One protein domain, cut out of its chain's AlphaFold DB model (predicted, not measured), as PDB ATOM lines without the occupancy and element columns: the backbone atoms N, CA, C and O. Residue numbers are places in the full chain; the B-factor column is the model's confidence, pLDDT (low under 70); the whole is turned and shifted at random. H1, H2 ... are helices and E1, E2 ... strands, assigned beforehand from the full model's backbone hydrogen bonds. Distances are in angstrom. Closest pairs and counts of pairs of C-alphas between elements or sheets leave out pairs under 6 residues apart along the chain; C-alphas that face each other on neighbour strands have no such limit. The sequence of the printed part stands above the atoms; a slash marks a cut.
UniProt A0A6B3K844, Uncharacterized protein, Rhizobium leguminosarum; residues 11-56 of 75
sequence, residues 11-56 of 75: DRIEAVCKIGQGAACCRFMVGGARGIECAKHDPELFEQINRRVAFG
ATOM      1  N   ASP A  11     230.272 238.639 239.671       95.00
ATOM      2  CA  ASP A  11     229.091 239.171 240.364       95.00
ATOM      3  C   ASP A  11     227.811 239.071 239.515       95.00
ATOM      4  O   ASP A  11     226.715 238.848 240.037       95.00
ATOM      5  N   ARG A  12     227.936 239.167 238.187       96.94
ATOM      6  CA  ARG A  12     226.809 239.027 237.259       96.94
ATOM      7  C   ARG A  12     226.410 237.582 236.997       96.94
ATOM      8  O   ARG A  12     225.243 237.358 236.668       96.94
ATOM      9  N   ILE A  13     227.317 236.614 237.143       97.25
ATOM     10  CA  ILE A  13     227.034 235.197 236.852       97.25
ATOM     11  C   ILE A  13     225.857 234.692 237.701       97.25
ATOM     12  O   ILE A  13     224.930 234.069 237.178       97.25
ATOM     13  N   GLU A  14     225.849 235.002 238.996       96.62
ATOM     14  CA  GLU A  14     224.781 234.579 239.906       96.62
ATOM     15  C   GLU A  14     223.606 235.561 239.915       96.62
ATOM     16  O   GLU A  14     222.453 235.141 239.791       96.62
ATOM     17  N   ALA A  15     223.880 236.868 240.004       97.56
ATOM     18  CA  ALA A  15     222.839 237.880 240.185       97.56
ATOM     19  C   ALA A  15     221.991 238.118 238.924       97.56
ATOM     20  O   ALA A  15     220.778 238.318 239.015       97.56
ATOM     21  N   VAL A  16     222.619 238.093 237.744       98.12
ATOM     22  CA  VAL A  16     221.972 238.408 236.461       98.12
ATOM     23  C   VAL A  16     221.802 237.150 235.621       98.12
ATOM     24  O   VAL A  16     220.689 236.833 235.201       98.12
ATOM     25  N   CYS A  17     222.878 236.401 235.378       98.25
ATOM     26  CA  CYS A  17     222.834 235.217 234.523       98.25
ATOM     27  C   CYS A  17     222.194 234.008 235.211       98.25
ATOM     28  O   CYS A  17     221.713 233.123 234.507       98.25
ATOM     29  N   LYS A  18     222.102 234.008 236.548       98.19
ATOM     30  CA  LYS A  18     221.402 232.996 237.350       98.19
ATOM     31  C   LYS A  18     221.874 231.570 237.048       98.19
ATOM     32  O   LYS A  18     221.051 230.671 236.849       98.19
ATOM     33  N   ILE A  19     223.195 231.365 236.990       97.00
ATOM     34  CA  ILE A  19     223.785 230.042 236.741       97.00
ATOM     35  C   ILE A  19     223.166 228.975 237.656       97.00
ATOM     36  O   ILE A  19     222.942 229.198 238.844       97.00
ATOM     37  N   GLY A  20     222.827 227.818 237.085       95.69
ATOM     38  CA  GLY A  20     222.237 226.699 237.827       95.69
ATOM     39  C   GLY A  20     220.747 226.836 238.172       95.69
ATOM     40  O   GLY A  20     220.159 225.867 238.642       95.69
ATOM     41  N   GLN A  21     220.084 227.965 237.886       97.81
ATOM     42  CA  GLN A  21     218.667 228.182 238.238       97.81
ATOM     43  C   GLN A  21     217.672 227.695 237.162       97.81
ATOM     44  O   GLN A  21     216.594 228.267 236.984       97.81
ATOM     45  N   GLY A  22     218.027 226.642 236.416       96.75
ATOM     46  CA  GLY A  22     217.163 226.024 235.401       96.75
ATOM     47  C   GLY A  22     216.632 227.029 234.374       96.75
ATOM     48  O   GLY A  22     217.408 227.767 233.772       96.75
ATOM     49  N   ALA A  23     215.307 227.100 234.211       97.94
ATOM     50  CA  ALA A  23     214.657 228.007 233.263       97.94
ATOM     51  C   ALA A  23     214.967 229.496 233.514       97.94
ATOM     52  O   ALA A  23     214.983 230.277 232.568       97.94
ATOM     53  N   ALA A  24     215.271 229.900 234.753       98.19
ATOM     54  CA  ALA A  24     215.643 231.281 235.062       98.19
ATOM     55  C   ALA A  24     217.088 231.634 234.649       98.19
ATOM     56  O   ALA A  24     217.427 232.819 234.570       98.19
ATOM     57  N   CYS A  25     217.933 230.631 234.382       98.50
ATOM     58  CA  CYS A  25     219.288 230.834 233.881       98.50
ATOM     59  C   CYS A  25     219.242 231.490 232.497       98.50
ATOM     60  O   CYS A  25     218.453 231.093 231.635       98.50
ATOM     61  N   CYS A  26     220.104 232.483 232.279       98.56
ATOM     62  CA  CYS A  26     220.208 233.188 231.010       98.56
ATOM     63  C   CYS A  26     220.694 232.235 229.913       98.56
ATOM     64  O   CYS A  26     221.753 231.620 230.041       98.56
ATOM     65  N   ARG A  27     219.943 232.142 228.812       98.38
ATOM     66  CA  ARG A  27     220.246 231.256 227.676       98.38
ATOM     67  C   ARG A  27     221.510 231.644 226.910       98.38
ATOM     68  O   ARG A  27     222.083 230.810 226.223       98.38
ATOM     69  N   PHE A  28     221.940 232.899 227.028       97.94
ATOM     70  CA  PHE A  28     223.110 233.432 226.324       97.94
ATOM     71  C   PHE A  28     224.417 233.318 227.118       97.94
ATOM     72  O   PHE A  28     225.441 233.827 226.671       97.94
ATOM     73  N   MET A  29     224.392 232.694 228.297       96.94
ATOM     74  CA  MET A  29     225.599 232.385 229.059       96.94
ATOM     75  C   MET A  29     226.221 231.098 228.511       96.94
ATOM     76  O   MET A  29     225.586 230.042 228.539       96.94
ATOM     77  N   VAL A  30     227.457 231.182 228.024       95.69
ATOM     78  CA  VAL A  30     228.189 230.053 227.433       95.69
ATOM     79  C   VAL A  30     229.543 229.870 228.115       95.69
ATOM     80  O   VAL A  30     230.087 230.807 228.694       95.69
ATOM     81  N   GLY A  31     230.081 228.653 228.074       93.81
ATOM     82  CA  GLY A  31     231.478 228.403 228.431       93.81
ATOM     83  C   GLY A  31     232.354 228.536 227.191       93.81
ATOM     84  O   GLY A  31     232.093 227.855 226.200       93.81
ATOM     85  N   GLY A  32     233.372 229.389 227.251       90.25
ATOM     86  CA  GLY A  32     234.341 229.616 226.181       90.25
ATOM     87  C   GLY A  32     235.786 229.535 226.675       90.25
ATOM     88  O   GLY A  32     236.058 229.155 227.817       90.25
ATOM     89  N   ALA A  33     236.733 229.876 225.801       88.50
ATOM     90  CA  ALA A  33     238.165 229.730 226.072       88.50
ATOM     91  C   ALA A  33     238.669 230.640 227.207       88.50
ATOM     92  O   ALA A  33     239.682 230.326 227.834       88.50
ATOM     93  N   ARG A  34     237.968 231.748 227.494       88.62
ATOM     94  CA  ARG A  34     238.334 232.707 228.552       88.62
ATOM     95  C   ARG A  34     237.485 232.569 229.816       88.62
ATOM     96  O   ARG A  34     237.635 233.367 230.739       88.62
ATOM     97  N   GLY A  35     236.618 231.558 229.880       92.94
ATOM     98  CA  GLY A  35     235.740 231.296 231.018       92.94
ATOM     99  C   GLY A  35     234.266 231.397 230.646       92.94
ATOM    100  O   GLY A  35     233.833 230.841 229.640       92.94
ATOM    101  N   ILE A  36     233.477 232.056 231.493       96.06
ATOM    102  CA  ILE A  36     232.039 232.235 231.271       96.06
ATOM    103  C   ILE A  36     231.824 233.505 230.449       96.06
ATOM    104  O   ILE A  36     232.219 234.590 230.864       96.06
ATOM    105  N   GLU A  37     231.207 233.371 229.282       96.19
ATOM    106  CA  GLU A  37     231.123 234.410 228.253       96.19
ATOM    107  C   GLU A  37     229.662 234.684 227.852       96.19
ATOM    108  O   GLU A  37     228.772 233.843 228.027       96.19
ATOM    109  N   CYS A  38     229.393 235.884 227.329       96.94
ATOM    110  CA  CYS A  38     228.062 236.304 226.893       96.94
ATOM    111  C   CYS A  38     227.926 236.238 225.368       96.94
ATOM    112  O   CYS A  38     228.494 237.050 224.644       96.94
ATOM    113  N   ALA A  39     227.088 235.324 224.879       96.62
ATOM    114  CA  ALA A  39     226.826 235.126 223.454       96.62
ATOM    115  C   ALA A  39     225.686 236.004 222.894       96.62
ATOM    116  O   ALA A  39     225.292 235.842 221.743       96.62
ATOM    117  N   LYS A  40     225.106 236.919 223.687       96.88
ATOM    118  CA  LYS A  40     223.854 237.612 223.313       96.88
ATOM    119  C   LYS A  40     223.986 238.493 222.065       96.88
ATOM    120  O   LYS A  40     223.004 238.707 221.360       96.88
ATOM    121  N   HIS A  41     225.176 239.018 221.798       95.44
ATOM    122  CA  HIS A  41     225.430 239.868 220.635       95.44
ATOM    123  C   HIS A  41     226.214 239.171 219.523       95.44
ATOM    124  O   HIS A  41     226.501 239.815 218.516       95.44
ATOM    125  N   ASP A  42     226.520 237.881 219.668       94.06
ATOM    126  CA  ASP A  42     227.060 237.086 218.571       94.06
ATOM    127  C   ASP A  42     225.906 236.589 217.686       94.06
ATOM    128  O   ASP A  42     225.045 235.861 218.184       94.06
ATOM    129  N   PRO A  43     225.827 236.982 216.400       94.31
ATOM    130  CA  PRO A  43     224.660 236.683 215.571       94.31
ATOM    131  C   PRO A  43     224.394 235.185 215.390       94.31
ATOM    132  O   PRO A  43     223.237 234.760 215.406       94.31
ATOM    133  N   GLU A  44     225.447 234.385 215.232       94.69
ATOM    134  CA  GLU A  44     225.321 232.956 214.950       94.69
ATOM    135  C   GLU A  44     224.893 232.179 216.191       94.69
ATOM    136  O   GLU A  44     223.914 231.425 216.154       94.69
ATOM    137  N   LEU A  45     225.573 232.408 217.316       95.50
ATOM    138  CA  LEU A  45     225.214 231.798 218.586       95.50
ATOM    139  C   LEU A  45     223.844 232.278 219.053       95.50
ATOM    140  O   LEU A  45     223.064 231.466 219.545       95.50
ATOM    141  N   PHE A  46     223.500 233.552 218.851       96.62
ATOM    142  CA  PHE A  46     222.168 234.065 219.162       96.62
ATOM    143  C   PHE A  46     221.080 233.286 218.414       96.62
ATOM    144  O   PHE A  46     220.107 232.834 219.026       96.62
ATOM    145  N   GLU A  47     221.238 233.078 217.104       97.94
ATOM    146  CA  GLU A  47     220.280 232.312 216.306       97.94
ATOM    147  C   GLU A  47     220.242 230.837 216.739       97.94
ATOM    148  O   GLU A  47     219.170 230.257 216.929       97.94
ATOM    149  N   GLN A  48     221.405 230.210 216.933       97.25
ATOM    150  CA  GLN A  48     221.499 228.806 217.329       97.25
ATOM    151  C   GLN A  48     220.875 228.548 218.708       97.25
ATOM    152  O   GLN A  48     220.103 227.599 218.866       97.25
ATOM    153  N   ILE A  49     221.170 229.393 219.698       97.75
ATOM    154  CA  ILE A  49     220.622 229.300 221.056       97.75
ATOM    155  C   ILE A  49     219.102 229.452 221.018       97.75
ATOM    156  O   ILE A  49     218.392 228.615 221.578       97.75
ATOM    157  N   ASN A  50     218.582 230.458 220.309       98.12
ATOM    158  CA  ASN A  50     217.137 230.667 220.217       98.12
ATOM    159  C   ASN A  50     216.424 229.520 219.487       98.12
ATOM    160  O   ASN A  50     215.350 229.103 219.921       98.12
ATOM    161  N   ARG A  51     217.033 228.937 218.445       98.06
ATOM    162  CA  ARG A  51     216.507 227.718 217.804       98.06
ATOM    163  C   ARG A  51     216.424 226.550 218.785       98.06
ATOM    164  O   ARG A  51     215.403 225.867 218.840       98.06
ATOM    165  N   ARG A  52     217.467 226.328 219.589       97.00
ATOM    166  CA  ARG A  52     217.500 225.245 220.588       97.00
ATOM    167  C   ARG A  52     216.478 225.439 221.701       97.00
ATOM    168  O   ARG A  52     215.876 224.452 222.128       97.00
ATOM    169  N   VAL A  53     216.283 226.684 222.133       97.56
ATOM    170  CA  VAL A  53     215.241 227.093 223.080       97.56
ATOM    171  C   VAL A  53     213.853 226.799 222.511       97.56
ATOM    172  O   VAL A  53     213.083 226.095 223.160       97.56
ATOM    173  N   ALA A  54     213.564 227.240 221.284       97.56
ATOM    174  CA  ALA A  54     212.280 226.993 220.625       97.56
ATOM    175  C   ALA A  54     211.995 225.494 220.416       97.56
ATOM    176  O   ALA A  54     210.850 225.064 220.504       97.56
ATOM    177  N   PHE A  55     213.036 224.691 220.186       97.38
ATOM    178  CA  PHE A  55     212.935 223.235 220.061       97.38
ATOM    179  C   PHE A  55     212.827 222.499 221.414       97.38
ATOM    180  O   PHE A  55     212.663 221.284 221.444       97.38
ATOM    181  N   GLY A  56     212.948 223.194 222.552       96.50
ATOM    182  CA  GLY A  56     212.882 222.576 223.883       96.50
ATOM    183  C   GLY A  56     214.126 221.766 224.275       96.50
ATOM    184  O   GLY A  56     214.071 220.953 225.191       96.50
TER     185      GLY A  56
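What this domain is: This is residues 11 to 56 of the 75 residues of an uncharacterized protein of Rhizobium leguminosarum (UniProt A0A6B3K844). A small hairpin of two strands, E1 and E2, sits between a short helix, H1, at one end and a longer helix, H2, at the other, with a long loop, residues 16 to 28, leading from H1 to the hairpin. The printed part has 46 residues, with two named helices and two named strands in the order H1, E1, E2, H2. The sheet, E1 - E2, is antiparallel, and the class is mixed, helices and strands. The whole is compact, with a radius of gyration of the C-alphas of 10.8 A, and spans 28 by 24 by 15 A.

How they stand to each other: H1, residues 11 to 15, is apart from H2, residues 43 to 54. E1, residues 29 to 32, and E2, residues 35 to 38, form a hairpin at 136 degrees; N 30 and O 37 are within hydrogen-bond range at 3.0 A. H1 and E2 are only just apart, at 8.1 A. E1 and H2 are apart. Every O i to N i+4 pair is within hydrogen-bond range in H1 and H2.

Where its parts are: H1 begins at C-alpha 11 (229.091, 239.171, 240.364). H2 measures 16.5 A and ends at C-alpha 54 (212.280, 226.993, 220.625).

The domain as a whole: The C-alphas farthest apart, of Asp 11 and Phe 55, are 30.4 A apart. The link from H1 to E1 is long. The printed part has no cut, and no printed residue is under 70 in pLDDT.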